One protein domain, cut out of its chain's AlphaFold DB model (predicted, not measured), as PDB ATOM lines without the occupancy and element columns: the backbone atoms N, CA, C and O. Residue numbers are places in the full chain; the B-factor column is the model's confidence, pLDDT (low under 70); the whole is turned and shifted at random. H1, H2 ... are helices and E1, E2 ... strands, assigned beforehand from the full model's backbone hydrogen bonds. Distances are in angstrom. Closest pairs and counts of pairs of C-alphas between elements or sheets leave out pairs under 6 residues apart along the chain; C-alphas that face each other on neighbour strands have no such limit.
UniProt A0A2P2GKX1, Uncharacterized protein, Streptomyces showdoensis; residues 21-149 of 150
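AT A GLANCE: This is residues 21 to 149 of the 150 residues of an uncharacterized protein of Streptomyces showdoensis (UniProt A0A2P2GKX1). A strongly twisted wall of six strands has its helices over one face: short H1 and H2 cover E3 and E4, while long H3 crosses E5 and E6. H3 runs past the sheet, and residues 138 to 149 stick out as an arm. The printed part has 129 residues with the named elements E1 E2 E3 E4 H1 H2 E5 E6 H3 in that order; the sheet, E1 to E6 in turn, is antiparallel and the class mixed. It is compact, radius of gyration of the C-alphas 15.7 A, spanning 55 by 37 by 28 A.

IN THESE COORDINATES: E1, residues 21 to 28, begins with C-alpha 21 at (93.654, 126.645, 38.441). E2 is residues 32 to 39, E3 45 to 52, and E4 58 to 66, 25.7 A long. H1 is residues 68 to 74, H2 79 to 90, E5 94 to 101 and E6 105 to 113. H3, residues 122 to 147, is 37.5 A long and ends with C-alpha 147 at (66.195, 102.237, 38.908).

HOW THE PARTS SIT: E1 to E4 form a meander, each strand the antiparallel neighbour of the one before: N 23 and O 36 are 2.8 A apart, N 37 and O 46 2.8 A, N 47 and O 64 2.9 A. Between the neighbours E4 and E5, N 61 and O 98 are within hydrogen-bond range at 2.8 A; in the hairpin E5 and E6, N 97 and O 110 are within range at 2.8 A. H1, H2 and H3 make two layers with the sheet, helices on one face of it: on the local plane H1 runs along E3 at 23 degrees, H2 across E4 at 79 degrees and H3 across E6 at 71 degrees, and the closest C-alphas of H3 and E6, those of Val 133 in H3 and Ala 110 in E6, are 5.9 A apart. H2 is only just apart from H3, at 8.4 A. Every O i to N i+4 pair is within hydrogen-bond range in H1 and H3; H2 has 7 of 8.

THE WHOLE: The C-alphas of Arg 76 and Tyr 149, the two farthest apart, are 55.8 A apart. The printed part has no cut and no long link. Mean pLDDT of the printed part is 78.3; 38 residues are under 70, among them 115 to 130.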
ATOM      1  N   ARG A  21      92.360 126.351  37.836       93.31
ATOM      2  CA  ARG A  21      93.654 126.645  38.441       93.31
ATOM      3  C   ARG A  21      93.479 127.707  39.508       93.31
ATOM      4  O   ARG A  21      92.861 128.740  39.239       93.31
ATOM      5  N   MET A  22      94.086 127.500  40.667       93.31
ATOM      6  CA  MET A  22      94.198 128.542  41.677       93.31
ATOM      7  C   MET A  22      95.110 129.665  41.189       93.31
ATOM      8  O   MET A  22      96.203 129.435  40.675       93.31
ATOM      9  N   VAL A  23      94.623 130.898  41.284       92.81
ATOM     10  CA  VAL A  23      95.348 132.102  40.855       92.81
ATOM     11  C   VAL A  23      95.631 133.060  42.000       92.81
ATOM     12  O   VAL A  23      96.306 134.073  41.783       92.81
ATOM     13  N   HIS A  24      95.059 132.794  43.171       91.31
ATOM     14  CA  HIS A  24      95.389 133.453  44.419       91.31
ATOM     15  C   HIS A  24      94.855 132.638  45.590       91.31
ATOM     16  O   HIS A  24      93.752 132.105  45.505       91.31
ATOM     17  N   GLU A  25      95.626 132.607  46.659       90.94
ATOM     18  CA  GLU A  25      95.246 132.081  47.959       90.94
ATOM     19  C   GLU A  25      94.986 133.279  48.873       90.94
ATOM     20  O   GLU A  25      95.740 134.255  48.822       90.94
ATOM     21  N   LEU A  26      93.877 133.251  49.611       83.19
ATOM     22  CA  LEU A  26      93.475 134.329  50.521       83.19
ATOM     23  C   LEU A  26      93.697 133.937  51.979       83.19
ATOM     24  O   LEU A  26      94.099 134.783  52.775       83.19
ATOM     25  N   ASN A  27      93.489 132.660  52.295       78.44
ATOM     26  CA  ASN A  27      93.694 132.113  53.621       78.44
ATOM     27  C   ASN A  27      94.298 130.705  53.526       78.44
ATOM     28  O   ASN A  27      93.930 129.919  52.645       78.44
ATOM     29  N   PHE A  28      95.236 130.413  54.424       72.44
ATOM     30  CA  PHE A  28      95.976 129.159  54.468       72.44
ATOM     31  C   PHE A  28      96.171 128.734  55.917       72.44
ATOM     32  O   PHE A  28      96.677 129.504  56.734       72.44
ATOM     33  N   TYR A  29      95.761 127.504  56.208       64.19
ATOM     34  CA  TYR A  29      96.054 126.828  57.465       64.19
ATOM     35  C   TYR A  29      97.026 125.673  57.178       64.19
ATOM     36  O   TYR A  29      98.203 125.934  56.953       64.19
ATOM     37  N   ASP A  30      96.523 124.440  57.058       65.44
ATOM     38  CA  ASP A  30      97.250 123.272  56.520       65.44
ATOM     39  C   ASP A  30      96.940 123.025  55.031       65.44
ATOM     40  O   ASP A  30      97.674 122.352  54.304       65.44
ATOM     41  N   MET A  31      95.836 123.608  54.562       73.12
ATOM     42  CA  MET A  31      95.381 123.613  53.177       73.12
ATOM     43  C   MET A  31      94.794 124.992  52.831       73.12
ATOM     44  O   MET A  31      94.420 125.741  53.742       73.12
ATOM     45  N   PRO A  32      94.672 125.344  51.537       80.94
ATOM     46  CA  PRO A  32      94.017 126.580  51.125       80.94
ATOM     47  C   PRO A  32      92.533 126.523  51.492       80.94
ATOM     48  O   PRO A  32      91.771 125.779  50.871       80.94
ATOM     49  N   THR A  33      92.119 127.295  52.492       84.88
ATOM     50  CA  THR A  33      90.723 127.344  52.944       84.88
ATOM     51  C   THR A  33      89.915 128.347  52.138       84.88
ATOM     52  O   THR A  33      88.714 128.166  51.965       84.88
ATOM     53  N   GLU A  34      90.566 129.368  51.579       90.44
ATOM     54  CA  GLU A  34      89.915 130.411  50.793       90.44
ATOM     55  C   GLU A  34      90.815 130.899  49.665       90.44
ATOM     56  O   GLU A  34      92.041 131.012  49.793       90.44
ATOM     57  N   GLY A  35      90.210 131.263  48.539       92.94
ATOM     58  CA  GLY A  35      90.984 131.802  47.438       92.94
ATOM     59  C   GLY A  35      90.209 132.047  46.160       92.94
ATOM     60  O   GLY A  35      88.981 132.127  46.107       92.94
ATOM     61  N   ILE A  36      90.978 132.199  45.087       95.12
ATOM     62  CA  ILE A  36      90.479 132.523  43.759       95.12
ATOM     63  C   ILE A  36      90.921 131.447  42.775       95.12
ATOM     64  O   ILE A  36      92.113 131.252  42.520       95.12
ATOM     65  N   LEU A  37      89.942 130.825  42.133       95.19
ATOM     66  CA  LEU A  37      90.115 129.923  41.005       95.19
ATOM     67  C   LEU A  37      89.872 130.661  39.689       95.19
ATOM     68  O   LEU A  37      89.096 131.615  39.601       95.19
ATOM     69  N   LYS A  38      90.521 130.190  38.628       94.38
ATOM     70  CA  LYS A  38      90.300 130.641  37.254       94.38
ATOM     71  C   LYS A  38      90.191 129.438  36.325       94.38
ATOM     72  O   LYS A  38      91.005 128.516  36.423       94.38
ATOM     73  N   LYS A  39      89.273 129.490  35.355       91.81
ATOM     74  CA  LYS A  39      89.299 128.544  34.230       91.81
ATOM     75  C   LYS A  39      90.602 128.698  33.445       91.81
ATOM     76  O   LYS A  39      90.984 129.805  33.063       91.81
ATOM     77  N   ARG A  40      91.274 127.585  33.152       87.00
ATOM     78  CA  ARG A  40      92.577 127.565  32.469       87.00
ATOM     79  C   ARG A  40      92.526 128.259  31.099       87.00
ATOM     80  O   ARG A  40      93.408 129.055  30.798       87.00
ATOM     81  N   PHE A  41      91.454 128.037  30.335       84.81
ATOM     82  CA  PHE A  41      91.305 128.532  28.957       84.81
ATOM     83  C   PHE A  41      90.272 129.656  28.778       84.81
ATOM     84  O   PHE A  41      90.015 130.081  27.657       84.81
ATOM     85  N   ARG A  42      89.646 130.150  29.858       85.81
ATOM     86  CA  ARG A  42      88.618 131.205  29.784       85.81
ATOM     87  C   ARG A  42      88.800 132.250  30.886       85.81
ATOM     88  O   ARG A  42      89.269 131.916  31.971       85.81
ATOM     89  N   PRO A  43      88.393 133.513  30.669       86.50
ATOM     90  CA  PRO A  43      88.479 134.565  31.680       86.50
ATOM     91  C   PRO A  43      87.345 134.471  32.723       86.50
ATOM     92  O   PRO A  43      86.736 135.479  33.071       86.50
ATOM     93  N   ALA A  44      87.050 133.266  33.218       92.31
ATOM     94  CA  ALA A  44      86.074 133.031  34.279       92.31
ATOM     95  C   ALA A  44      86.801 132.836  35.611       92.31
ATOM     96  O   ALA A  44      87.716 132.011  35.687       92.31
ATOM     97  N   TYR A  45      86.389 133.591  36.628       94.69
ATOM     98  CA  TYR A  45      86.956 133.556  37.972       94.69
ATOM     99  C   TYR A  45      85.899 133.102  38.969       94.69
ATOM    100  O   TYR A  45      84.714 133.413  38.821       94.69
ATOM    101  N   TYR A  46      86.351 132.388  39.987       94.88
ATOM    102  CA  TYR A  46      85.513 131.911  41.071       94.88
ATOM    103  C   TYR A  46      86.213 132.190  42.391       94.88
ATOM    104  O   TYR A  46      87.421 131.986  42.497       94.88
ATOM    105  N   PHE A  47      85.461 132.675  43.366       94.06
ATOM    106  CA  PHE A  47      85.876 132.667  44.762       94.06
ATOM    107  C   PHE A  47      85.470 131.323  45.361       94.06
ATOM    108  O   PHE A  47      84.383 130.832  45.038       94.06
ATOM    109  N   PHE A  48      86.335 130.741  46.185       93.56
ATOM    110  CA  PHE A  48      86.016 129.566  46.985       93.56
ATOM    111  C   PHE A  48      86.354 129.817  48.452       93.56
ATOM    112  O   PHE A  48      87.316 130.531  48.734       93.56
ATOM    113  N   ALA A  49      85.571 129.216  49.343       90.38
ATOM    114  CA  ALA A  49      85.795 129.242  50.782       90.38
ATOM    115  C   ALA A  49      85.321 127.935  51.428       90.38
ATOM    116  O   ALA A  49      84.308 127.368  51.008       90.38
ATOM    117  N   CYS A  50      86.038 127.475  52.447       88.31
ATOM    118  CA  CYS A  50      85.557 126.476  53.390       88.31
ATOM    119  C   CYS A  50      84.713 127.197  54.446       88.31
ATOM    120  O   CYS A  50      85.213 128.094  55.117       88.31
ATOM    121  N   VAL A  51      83.430 126.855  54.549       82.38
ATOM    122  CA  VAL A  51      82.482 127.538  55.452       82.38
ATOM    123  C   VAL A  51      82.169 126.733  56.702       82.38
ATOM    124  O   VAL A  51      81.585 127.275  57.634       82.38
ATOM    125  N   ASP A  52      82.504 125.443  56.706       77.62
ATOM    126  CA  ASP A  52      82.267 124.556  57.836       77.62
ATOM    127  C   ASP A  52      83.112 123.287  57.732       77.62
ATOM    128  O   ASP A  52      83.498 122.860  56.641       77.62
ATOM    129  N   GLY A  53      83.335 122.658  58.880       65.88
ATOM    130  CA  GLY A  53      83.838 121.296  58.957       65.88
ATOM    131  C   GLY A  53      85.354 121.136  58.949       65.88
ATOM    132  O   GLY A  53      85.795 119.994  58.971       65.88
ATOM    133  N   VAL A  54      86.137 122.227  59.020       58.22
ATOM    134  CA  VAL A  54      87.625 122.206  59.033       58.22
ATOM    135  C   VAL A  54      88.205 121.274  60.111       58.22
ATOM    136  O   VAL A  54      89.315 120.779  59.965       58.22
ATOM    137  N   ALA A  55      87.456 121.015  61.188       58.69
ATOM    138  CA  ALA A  55      87.837 120.121  62.287       58.69
ATOM    139  C   ALA A  55      87.033 118.802  62.326       58.69
ATOM    140  O   ALA A  55      86.991 118.131  63.356       58.69
ATOM    141  N   THR A  56      86.340 118.452  61.243       65.19
ATOM    142  CA  THR A  56      85.448 117.288  61.157       65.19
ATOM    143  C   THR A  56      85.760 116.441  59.923       65.19
ATOM    144  O   THR A  56      86.433 116.893  59.004       65.19
ATOM    145  N   GLU A  57      85.243 115.212  59.877       77.00
ATOM    146  CA  GLU A  57      85.466 114.275  58.762       77.00
ATOM    147  C   GLU A  57      84.962 114.800  57.401       77.00
ATOM    148  O   GLU A  57      85.467 114.404  56.346       77.00
ATOM    149  N   TYR A  58      83.983 115.710  57.416       80.81
ATOM    150  CA  TYR A  58      83.396 116.295  56.218       80.81
ATOM    151  C   TYR A  58      83.452 117.818  56.253       80.81
ATOM    152  O   TYR A  58      82.912 118.468  57.139       80.81
ATOM    153  N   ASN A  59      84.041 118.382  55.210       85.62
ATOM    154  CA  ASN A  59      84.185 119.806  54.995       85.62
ATOM    155  C   ASN A  59      83.148 120.317  54.000       85.62
ATOM    156  O   ASN A  59      82.892 119.689  52.965       85.62
ATOM    157  N   LEU A  60      82.622 121.506  54.264       86.56
ATOM    158  CA  LEU A  60      81.681 122.179  53.390       86.56
ATOM    159  C   LEU A  60      82.351 123.349  52.676       86.56
ATOM    160  O   LEU A  60      82.877 124.278  53.288       86.56
ATOM    161  N   TRP A  61      82.268 123.327  51.354       90.69
ATOM    162  CA  TRP A  61      82.915 124.293  50.481       90.69
ATOM    163  C   TRP A  61      81.891 125.038  49.652       90.69
ATOM    164  O   TRP A  61      80.965 124.444  49.103       90.69
ATOM    165  N   VAL A  62      82.090 126.339  49.502       91.38
ATOM    166  CA  VAL A  62      81.258 127.193  48.656       91.38
ATOM    167  C   VAL A  62      82.085 127.785  47.532       91.38
ATOM    168  O   VAL A  62      83.255 128.117  47.700       91.38
ATOM    169  N   TYR A  63      81.450 127.946  46.380       92.94
ATOM    170  CA  TYR A  63      82.037 128.512  45.179       92.94
ATOM    171  C   TYR A  63      81.060 129.500  44.562       92.94
ATOM    172  O   TYR A  63      79.894 129.182  44.319       92.94
ATOM    173  N   THR A  64      81.540 130.690  44.232       92.69
ATOM    174  CA  THR A  64      80.725 131.722  43.586       92.69
ATOM    175  C   THR A  64      81.491 132.366  42.451       92.69
ATOM    176  O   THR A  64      82.712 132.532  42.503       92.69
ATOM    177  N   ARG A  65      80.782 132.715  41.378       93.62
ATOM    178  CA  ARG A  65      81.401 133.397  40.245       93.62
ATOM    179  C   ARG A  65      81.727 134.833  40.643       93.62
ATOM    180  O   ARG A  65      80.869 135.556  41.147       93.62
ATOM    181  N   ILE A  66      82.943 135.256  40.320       94.06
ATOM    182  CA  ILE A  66      83.391 136.634  40.500       94.06
ATOM    183  C   ILE A  66      83.879 137.215  39.174       94.06
ATOM    184  O   ILE A  66      84.361 136.520  38.275       94.06
ATOM    185  N   SER A  67      83.743 138.522  39.030       93.62
ATOM    186  CA  SER A  67      84.331 139.297  37.950       93.62
ATOM    187  C   SER A  67      85.843 139.443  38.142       93.62
ATOM    188  O   SER A  67      86.392 139.281  39.233       93.62
ATOM    189  N   ARG A  68      86.540 139.826  37.068       93.12
ATOM    190  CA  ARG A  68      87.971 140.157  37.137       93.12
ATOM    191  C   ARG A  68      88.249 141.311  38.110       93.12
ATOM    192  O   ARG A  68      89.278 141.286  38.777       93.12
ATOM    193  N   ALA A  69      87.354 142.299  38.179       94.25
ATOM    194  CA  ALA A  69      87.489 143.440  39.082       94.25
ATOM    195  C   ALA A  69      87.349 143.010  40.551       94.25
ATOM    196  O   ALA A  69      88.175 143.385  41.378       94.25
ATOM    197  N   GLU A  70      86.370 142.155  40.863       94.94
ATOM    198  CA  GLU A  70      86.221 141.566  42.200       94.94
ATOM    199  C   GLU A  70      87.434 140.703  42.567       94.94
ATOM    200  O   GLU A  70      87.973 140.849  43.658       94.94
ATOM    201  N   ALA A  71      87.948 139.893  41.633       93.69
ATOM    202  CA  ALA A  71      89.164 139.110  41.848       93.69
ATOM    203  C   ALA A  71      90.392 139.994  42.131       93.69
ATOM    204  O   ALA A  71      91.216 139.668  42.980       93.69
ATOM    205  N   GLN A  72      90.542 141.118  41.425       93.50
ATOM    206  CA  GLN A  72      91.611 142.084  41.698       93.50
ATOM    207  C   GLN A  72      91.423 142.795  43.036       93.50
ATOM    208  O   GLN A  72      92.412 143.095  43.703       93.50
ATOM    209  N   ARG A  73      90.175 143.064  43.426       93.25
ATOM    210  CA  ARG A  73      89.846 143.685  44.706       93.25
ATOM    211  C   ARG A  73      90.170 142.752  45.869       93.25
ATOM    212  O   ARG A  73      90.907 143.174  46.751       93.25
ATOM    213  N   LEU A  74      89.737 141.490  45.819       91.19
ATOM    214  CA  LEU A  74      90.067 140.461  46.818       91.19
ATOM    215  C   LEU A  74      91.575 140.371  47.083       91.19
ATOM    216  O   LEU A  74      92.001 140.401  48.228       91.19
ATOM    217  N   LYS A  75      92.400 140.395  46.029       90.75
ATOM    218  CA  LYS A  75      93.873 140.361  46.148       90.75
ATOM    219  C   LYS A  75      94.472 141.514  46.963       90.75
ATOM    220  O   LYS A  75      95.597 141.404  47.450       90.75
ATOM    221  N   ARG A  76      93.766 142.643  47.059       91.12
ATOM    222  CA  ARG A  76      94.247 143.884  47.687       91.12
ATOM    223  C   ARG A  76      93.661 144.120  49.074       91.12
ATOM    224  O   ARG A  76      94.309 144.786  49.873       91.12
ATOM    225  N   LEU A  77      92.456 143.623  49.343       90.38
ATOM    226  CA  LEU A  77      91.797 143.799  50.636       90.38
ATOM    227  C   LEU A  77      92.504 142.995  51.729       90.38
ATOM    228  O   LEU A  77      93.139 141.977  51.455       90.38
ATOM    229  N   ARG A  78      92.404 143.472  52.969       84.94
ATOM    230  CA  ARG A  78      92.987 142.847  54.161       84.94
ATOM    231  C   ARG A  78      92.007 142.955  55.327       84.94
ATOM    232  O   ARG A  78      91.124 143.813  55.304       84.94
ATOM    233  N   SER A  79      92.199 142.106  56.333       84.50
ATOM    234  CA  SER A  79      91.505 142.168  57.626       84.50
ATOM    235  C   SER A  79      89.978 142.297  57.480       84.50
ATOM    236  O   SER A  79      89.366 141.561  56.708       84.50
ATOM    237  N   ASP A  80      89.348 143.226  58.198       79.69
ATOM    238  CA  ASP A  80      87.890 143.361  58.248       79.69
ATOM    239  C   ASP A  80      87.260 143.719  56.898       79.69
ATOM    240  O   ASP A  80      86.150 143.279  56.594       79.69
ATOM    241  N   ASP A  81      87.963 144.485  56.061       82.69
ATOM    242  CA  ASP A  81      87.465 144.836  54.730       82.69
ATOM    243  C   ASP A  81      87.409 143.620  53.807       82.69
ATOM    244  O   ASP A  81      86.496 143.523  52.981       82.69
ATOM    245  N   LEU A  82      88.364 142.695  53.954       83.56
ATOM    246  CA  LEU A  82      88.366 141.419  53.243       83.56
ATOM    247  C   LEU A  82      87.161 140.576  53.676       83.56
ATOM    248  O   LEU A  82      86.317 140.276  52.832       83.56
ATOM    249  N   ARG A  83      86.987 140.358  54.987       81.25
ATOM    250  CA  ARG A  83      85.864 139.575  55.543       81.25
ATOM    251  C   ARG A  83      84.498 140.120  55.125       81.25
ATOM    252  O   ARG A  83      83.617 139.385  54.684       81.25
ATOM    253  N   ARG A  84      84.309 141.444  55.199       82.75
ATOM    254  CA  ARG A  84      83.064 142.105  54.751       82.75
ATOM    255  C   ARG A  84      82.843 141.979  53.248       82.75
ATOM    256  O   ARG A  84      81.708 142.047  52.772       82.75
ATOM    257  N   PHE A  85      83.911 141.913  52.463       87.88
ATOM    258  CA  PHE A  85      83.800 141.722  51.027       87.88
ATOM    259  C   PHE A  85      83.437 140.277  50.687       87.88
ATOM    260  O   PHE A  85      82.507 140.081  49.914       87.88
ATOM    261  N   GLU A  86      84.088 139.299  51.308       86.88
ATOM    262  CA  GLU A  86      83.814 137.867  51.142       86.88
ATOM    263  C   GLU A  86      82.384 137.513  51.539       86.88
ATOM    264  O   GLU A  86      81.664 136.923  50.737       86.88
ATOM    265  N   ALA A  87      81.911 137.994  52.692       82.44
ATOM    266  CA  ALA A  87      80.526 137.800  53.119       82.44
ATOM    267  C   ALA A  87      79.511 138.265  52.055       82.44
ATOM    268  O   ALA A  87      78.540 137.572  51.763       82.44
ATOM    269  N   ARG A  88      79.768 139.401  51.390       84.50
ATOM    270  CA  ARG A  88      78.910 139.909  50.301       84.50
ATOM    271  C   ARG A  88      78.991 139.096  49.010       84.50
ATOM    272  O   ARG A  88      78.111 139.225  48.165       84.50
ATOM    273  N   LEU A  89      80.043 138.305  48.806       86.38
ATOM    274  CA  LEU A  89      80.116 137.377  47.674       86.38
ATOM    275  C   LEU A  89      79.251 136.133  47.903       86.38
ATOM    276  O   LEU A  89      78.877 135.472  46.931       86.38
ATOM    277  N   LEU A  90      78.947 135.818  49.162       82.19
ATOM    278  CA  LEU A  90      78.177 134.640  49.552       82.19
ATOM    279  C   LEU A  90      76.674 134.920  49.713       82.19
ATOM    280  O   LEU A  90      75.880 133.987  49.683       82.19
ATOM    281  N   VAL A  91      76.268 136.187  49.818       78.94
ATOM    282  CA  VAL A  91      74.859 136.606  49.931       78.94
ATOM    283  C   VAL A  91      74.308 137.044  48.567       78.94
ATOM    284  O   VAL A  91      75.031 137.639  47.768       78.94
ATOM    285  N   ASP A  92      73.035 136.743  48.287       71.44
ATOM    286  CA  ASP A  92      72.284 137.124  47.075       71.44
ATOM    287  C   ASP A  92      72.894 136.632  45.753       71.44
ATOM    288  O   ASP A  92      72.602 137.136  44.661       71.44
ATOM    289  N   ARG A  93      73.756 135.612  45.822       81.81
ATOM    290  CA  ARG A  93      74.379 134.982  44.656       81.81
ATOM    291  C   ARG A  93      74.033 133.506  44.585       81.81
ATOM    292  O   ARG A  93      73.824 132.832  45.587       81.81
ATOM    293  N   LYS A  94      74.032 132.995  43.354       87.00
ATOM    294  CA  LYS A  94      74.040 131.551  43.119       87.00
ATOM    295  C   LYS A  94      75.397 131.005  43.540       87.00
ATOM    296  O   LYS A  94      76.410 131.380  42.945       87.00
ATOM    297  N   LEU A  95      75.389 130.115  44.519       88.62
ATOM    298  CA  LEU A  95      76.565 129.414  45.006       88.62
ATOM    299  C   LEU A  95      76.513 127.973  44.516       88.62
ATOM    300  O   LEU A  95      75.462 127.334  44.522       88.62
ATOM    301  N   THR A  96      77.654 127.447  44.105       90.88
ATOM    302  CA  THR A  96      77.851 126.002  44.069       90.88
ATOM    303  C   THR A  96      78.426 125.599  45.415       90.88
ATOM    304  O   THR A  96      79.382 126.212  45.874       90.88
ATOM    305  N   VAL A  97      77.832 124.604  46.050       89.62
ATOM    306  CA  VAL A  97      78.283 124.036  47.321       89.62
ATOM    307  C   VAL A  97      78.861 122.663  47.034       89.62
ATOM    308  O   VAL A  97      78.374 121.983  46.132       89.62
ATOM    309  N   ALA A  98      79.874 122.250  47.781       90.75
ATOM    310  CA  ALA A  98      80.362 120.885  47.769       90.75
ATOM    311  C   ALA A  98      80.636 120.380  49.179       90.75
ATOM    312  O   ALA A  98      81.159 121.117  50.011       90.75
ATOM    313  N   VAL A  99      80.330 119.107  49.406       89.12
ATOM    314  CA  VAL A  99      80.814 118.369  50.572       89.12
ATOM    315  C   VAL A  99      82.034 117.585  50.137       89.12
ATOM    316  O   VAL A  99      82.008 116.915  49.102       89.12
ATOM    317  N   ALA A 100      83.102 117.690  50.913       90.19
ATOM    318  CA  ALA A 100      84.349 116.999  50.662       90.19
ATOM    319  C   ALA A 100      84.867 116.334  51.931       90.19
ATOM    320  O   ALA A 100      84.663 116.832  53.031       90.19
ATOM    321  N   ASN A 101      85.575 115.235  51.760       89.06
ATOM    322  CA  ASN A 101      86.347 114.579  52.805       89.06
ATOM    323  C   ASN A 101      87.841 114.732  52.471       89.06
ATOM    324  O   ASN A 101      88.198 114.875  51.298       89.06
ATOM    325  N   GLU A 102      88.714 114.756  53.477       81.69
ATOM    326  CA  GLU A 102      90.152 114.977  53.261       81.69
ATOM    327  C   GLU A 102      90.808 113.884  52.404       81.69
ATOM    328  O   GLU A 102      91.605 114.197  51.516       81.69
ATOM    329  N   ASP A 103      90.418 112.625  52.604       84.94
ATOM    330  CA  ASP A 103      90.988 111.470  51.908       84.94
ATOM    331  C   ASP A 103      90.381 111.278  50.516       84.94
ATOM    332  O   ASP A 103      91.068 110.923  49.555       84.94
ATOM    333  N   GLN A 104      89.072 111.509  50.401       87.38
ATOM    334  CA  GLN A 104      88.307 111.201  49.194       87.38
ATOM    335  C   GLN A 104      88.064 112.414  48.292       87.38
ATOM    336  O   GLN A 104      87.632 112.235  47.158       87.38
ATOM    337  N   GLY A 105      88.330 113.641  48.743       90.81
ATOM    338  CA  GLY A 105      88.015 114.859  47.997       90.81
ATOM    339  C   GLY A 105      86.513 115.155  47.950       90.81
ATOM    340  O   GLY A 105      85.772 114.833  48.875       90.81
ATOM    341  N   ILE A 106      86.052 115.822  46.889       92.44
ATOM    342  CA  ILE A 106      84.646 116.210  46.708       92.44
ATOM    343  C   ILE A 106      83.771 114.964  46.532       92.44
ATOM    344  O   ILE A 106      83.950 114.200  45.584       92.44
ATOM    345  N   LEU A 107      82.779 114.810  47.405       89.69
ATOM    346  CA  LEU A 107      81.826 113.699  47.413       89.69
ATOM    347  C   LEU A 107      80.496 114.082  46.770       89.69
ATOM    348  O   LEU A 107      79.934 113.321  45.989       89.69
ATOM    349  N   HIS A 108      80.018 115.293  47.066       86.75
ATOM    350  CA  HIS A 108      78.746 115.806  46.566       86.75
ATOM    351  C   HIS A 108      78.860 117.276  46.194       86.75
ATOM    352  O   HIS A 108      79.724 117.997  46.697       86.75
ATOM    353  N   ARG A 109      77.963 117.729  45.317       88.06
ATOM    354  CA  ARG A 109      77.857 119.129  44.910       88.06
ATOM    355  C   ARG A 109      76.406 119.512  44.659       88.06
ATOM    356  O   ARG A 109      75.685 118.759  44.018       88.06
ATOM    357  N   ALA A 110      76.035 120.709  45.084       84.31
ATOM    358  CA  ALA A 110      74.693 121.255  44.943       84.31
ATOM    359  C   ALA A 110      74.751 122.703  44.444       84.31
ATOM    360  O   ALA A 110      75.780 123.379  44.545       84.31
ATOM    361  N   LEU A 111      73.644 123.206  43.900       83.38
ATOM    362  CA  LEU A 111      73.490 124.623  43.571       83.38
ATOM    363  C   LEU A 111      72.489 125.251  44.537       83.38
ATOM    364  O   LEU A 111      71.321 124.882  44.532       83.38
ATOM    365  N   VAL A 112      72.926 126.254  45.293       81.94
ATOM    366  CA  VAL A 112      72.086 126.974  46.258       81.94
ATOM    367  C   VAL A 112      72.035 128.459  45.926       81.94
ATOM    368  O   VAL A 112      72.879 129.000  45.207       81.94
ATOM    369  N   THR A 113      71.020 129.142  46.435       76.50
ATOM    370  CA  THR A 113      70.970 130.607  46.482       76.50
ATOM    371  C   THR A 113      70.649 130.991  47.914       76.50
ATOM    372  O   THR A 113      69.672 130.494  48.465       76.50
ATOM    373  N   VAL A 114      71.478 131.842  48.512       70.56
ATOM    374  CA  VAL A 114      71.275 132.333  49.878       70.56
ATOM    375  C   VAL A 114      70.624 133.707  49.773       70.56
ATOM    376  O   VAL A 114      71.263 134.654  49.318       70.56
ATOM    377  N   SER A 115      69.338 133.782  50.114       58.94
ATOM    378  CA  SER A 115      68.459 134.932  49.828       58.94
ATOM    379  C   SER A 115      68.349 135.954  50.964       58.94
ATOM    380  O   SER A 115      67.606 136.920  50.830       58.94
ATOM    381  N   ASP A 116      69.003 135.712  52.099       57.12
ATOM    382  CA  ASP A 116      68.906 136.569  53.282       57.12
ATOM    383  C   ASP A 116      70.323 137.017  53.674       57.12
ATOM    384  O   ASP A 116      71.214 136.158  53.744       57.12
ATOM    385  N   PRO A 117      70.586 138.319  53.918       48.47
ATOM    386  CA  PRO A 117      71.837 138.781  54.502       48.47
ATOM    387  C   PRO A 117      71.954 138.224  55.914       48.47
ATOM    388  O   PRO A 117      71.558 138.825  56.915       48.47
ATOM    389  N   LEU A 118      72.519 137.029  55.986       46.22
ATOM    390  CA  LEU A 118      72.915 136.398  57.219       46.22
ATOM    391  C   LEU A 118      73.826 137.392  57.942       46.22
ATOM    392  O   LEU A 118      74.889 137.754  57.438       46.22
ATOM    393  N   ARG A 119      73.417 137.845  59.138       44.62
ATOM    394  CA  ARG A 119      74.402 138.237  60.152       44.62
ATOM    395  C   ARG A 119      75.400 137.089  60.159       44.62
ATOM    396  O   ARG A 119      74.970 135.963  60.391       44.62
ATOM    397  N   VAL A 120      76.626 137.375  59.725       43.91
ATOM    398  CA  VAL A 120      77.628 136.397  59.286       43.91
ATOM    399  C   VAL A 120      78.070 135.563  60.483       43.91
ATOM    400  O   VAL A 120      79.121 135.782  61.064       43.91
ATOM    401  N   GLU A 121      77.217 134.644  60.898       50.19
ATOM    402  CA  GLU A 121      77.602 133.448  61.608       50.19
ATOM    403  C   GLU A 121      77.667 132.377  60.527       50.19
ATOM    404  O   GLU A 121      76.644 132.005  59.942       50.19
ATOM    405  N   GLU A 122      78.888 131.928  60.234       54.25
ATOM    406  CA  GLU A 122      79.224 130.831  59.311       54.25
ATOM    407  C   GLU A 122      78.239 129.654  59.443       54.25
ATOM    408  O   GLU A 122      77.789 129.087  58.446       54.25
ATOM    409  N   SER A 123      77.769 129.414  60.672       52.69
ATOM    410  CA  SER A 123      76.743 128.445  61.056       52.69
ATOM    411  C   SER A 123      75.467 128.450  60.194       52.69
ATOM    412  O   SER A 123      74.934 127.379  59.896       52.69
ATOM    413  N   LYS A 124      74.956 129.604  59.735       57.47
ATOM    414  CA  LYS A 124      73.710 129.635  58.940       57.47
ATOM    415  C   LYS A 124      73.915 129.281  57.465       57.47
ATOM    416  O   LYS A 124      73.074 128.576  56.907       57.47
ATOM    417  N   ILE A 125      75.016 129.732  56.851       61.41
ATOM    418  CA  ILE A 125      75.383 129.322  55.481       61.41
ATOM    419  C   ILE A 125      75.637 127.820  55.482       61.41
ATOM    420  O   ILE A 125      75.093 127.108  54.640       61.41
ATOM    421  N   ALA A 126      76.395 127.352  56.474       63.88
ATOM    422  CA  ALA A 126      76.676 125.945  56.675       63.88
ATOM    423  C   ALA A 126      75.391 125.120  56.806       63.88
ATOM    424  O   ALA A 126      75.194 124.171  56.056       63.88
ATOM    425  N   SER A 127      74.462 125.529  57.676       63.97
ATOM    426  CA  SER A 127      73.196 124.812  57.894       63.97
ATOM    427  C   SER A 127      72.353 124.682  56.621       63.97
ATOM    428  O   SER A 127      71.865 123.595  56.316       63.97
ATOM    429  N   GLN A 128      72.184 125.768  55.857       67.44
ATOM    430  CA  GLN A 128      71.410 125.740  54.608       67.44
ATOM    431  C   GLN A 128      72.087 124.879  53.539       67.44
ATOM    432  O   GLN A 128      71.438 124.074  52.875       67.44
ATOM    433  N   ALA A 129      73.401 125.023  53.397       68.12
ATOM    434  CA  ALA A 129      74.199 124.236  52.472       68.12
ATOM    435  C   ALA A 129      74.151 122.734  52.813       68.12
ATOM    436  O   ALA A 129      73.970 121.914  51.914       68.12
ATOM    437  N   TRP A 130      74.222 122.377  54.098       67.25
ATOM    438  CA  TRP A 130      74.055 121.005  54.574       67.25
ATOM    439  C   TRP A 130      72.669 120.443  54.271       67.25
ATOM    440  O   TRP A 130      72.569 119.320  53.780       67.25
ATOM    441  N   GLN A 131      71.609 121.216  54.512       73.38
ATOM    442  CA  GLN A 131      70.244 120.795  54.193       73.38
ATOM    443  C   GLN A 131      70.079 120.509  52.700       73.38
ATOM    444  O   GLN A 131      69.598 119.434  52.349       73.38
ATOM    445  N   THR A 132      70.543 121.402  51.819       73.31
ATOM    446  CA  THR A 132      70.429 121.163  50.374       73.31
ATOM    447  C   THR A 132      71.251 119.961  49.924       73.31
ATOM    448  O   THR A 132      70.759 119.152  49.146       73.31
ATOM    449  N   VAL A 133      72.480 119.787  50.424       69.00
ATOM    450  CA  VAL A 133      73.274 118.602  50.064       69.00
ATOM    451  C   VAL A 133      72.595 117.320  50.554       69.00
ATOM    452  O   VAL A 133      72.555 116.341  49.818       69.00
ATOM    453  N   GLN A 134      71.995 117.317  51.746       68.88
ATOM    454  CA  GLN A 134      71.216 116.171  52.223       68.88
ATOM    455  C   GLN A 134      69.976 115.895  51.365       68.88
ATOM    456  O   GLN A 134      69.638 114.731  51.149       68.88
ATOM    457  N   GLU A 135      69.284 116.929  50.891       72.88
ATOM    458  CA  GLU A 135      68.147 116.787  49.976       72.88
ATOM    459  C   GLU A 135      68.579 116.220  48.620       72.88
ATOM    460  O   GLU A 135      67.952 115.273  48.147       72.88
ATOM    461  N   ASP A 136      69.683 116.711  48.048       68.25
ATOM    462  CA  ASP A 136      70.249 116.198  46.796       68.25
ATOM    463  C   ASP A 136      70.707 114.737  46.954       68.25
ATOM    464  O   ASP A 136      70.354 113.894  46.129       68.25
ATOM    465  N   ILE A 137      71.387 114.387  48.056       64.06
ATOM    466  CA  ILE A 137      71.768 112.997  48.371       64.06
ATOM    467  C   ILE A 137      70.529 112.103  48.467       64.06
ATOM    468  O   ILE A 137      70.499 111.014  47.893       64.06
ATOM    469  N   LYS A 138      69.485 112.543  49.181       64.25
ATOM    470  CA  LYS A 138      68.231 111.783  49.304       64.25
ATOM    471  C   LYS A 138      67.534 111.625  47.954       64.25
ATOM    472  O   LYS A 138      66.983 110.558  47.681       64.25
ATOM    473  N   ALA A 139      67.553 112.656  47.113       66.12
ATOM    474  CA  ALA A 139      66.975 112.614  45.776       66.12
ATOM    475  C   ALA A 139      67.735 111.643  44.859       66.12
ATOM    476  O   ALA A 139      67.100 110.827  44.187       66.12
ATOM    477  N   GLU A 140      69.070 111.668  44.876       59.38
ATOM    478  CA  GLU A 140      69.922 110.742  44.119       59.38
ATOM    479  C   GLU A 140      69.757 109.296  44.605       59.38
ATOM    480  O   GLU A 140      69.508 108.400  43.798       59.38
ATOM    481  N   ALA A 141      69.788 109.060  45.920       56.72
ATOM    482  CA  ALA A 141      69.549 107.737  46.501       56.72
ATOM    483  C   ALA A 141      68.149 107.203  46.151       56.72
ATOM    484  O   ALA A 141      67.988 106.034  45.800       56.72
ATOM    485  N   GLY A 142      67.131 108.070  46.180       49.84
ATOM    486  CA  GLY A 142      65.771 107.734  45.770       49.84
ATOM    487  C   GLY A 142      65.636 107.431  44.273       49.84
ATOM    488  O   GLY A 142      64.817 106.593  43.897       49.84
ATOM    489  N   ALA A 143      66.429 108.077  43.415       55.47
ATOM    490  CA  ALA A 143      66.470 107.797  41.981       55.47
ATOM    491  C   ALA A 143      67.151 106.452  41.686       55.47
ATOM    492  O   ALA A 143      66.616 105.657  40.912       55.47
ATOM    493  N   ILE A 144      68.266 106.155  42.362       48.62
ATOM    494  CA  ILE A 144      68.966 104.865  42.266       48.62
ATOM    495  C   ILE A 144      68.059 103.725  42.743       48.62
ATOM    496  O   ILE A 144      67.940 102.711  42.056       48.62
ATOM    497  N   ALA A 145      67.352 103.905  43.865       46.28
ATOM    498  CA  ALA A 145      66.404 102.912  44.364       46.28
ATOM    499  C   ALA A 145      65.287 102.623  43.349       46.28
ATOM    500  O   ALA A 145      64.949 101.468  43.134       46.28
ATOM    501  N   ARG A 146      64.748 103.638  42.662       50.28
ATOM    502  CA  ARG A 146      63.728 103.426  41.617       50.28
ATOM    503  C   ARG A 146      64.274 102.722  40.375       50.28
ATOM    504  O   ARG A 146      63.531 101.975  39.755       50.28
ATOM    505  N   MET A 147      65.545 102.929  40.029       46.31
ATOM    506  CA  MET A 147      66.195 102.237  38.908       46.31
ATOM    507  C   MET A 147      66.549 100.779  39.226       46.31
ATOM    508  O   MET A 147      66.587  99.964  38.315       46.31
ATOM    509  N   ALA A 148      66.776 100.436  40.497       46.44
ATOM    510  CA  ALA A 148      67.052  99.063  40.930       46.44
ATOM    511  C   ALA A 148      65.803  98.152  40.965       46.44
ATOM    512  O   ALA A 148      65.940  96.944  41.136       46.44
ATOM    513  N   TYR A 149      64.600  98.719  40.802       46.00
ATOM    514  CA  TYR A 149      63.319  97.999  40.748       46.00
ATOM    515  C   TYR A 149      62.688  97.969  39.338       46.00
ATOM    516  O   TYR A 149      61.503  97.656  39.212       46.00
TER     517      TYR A 149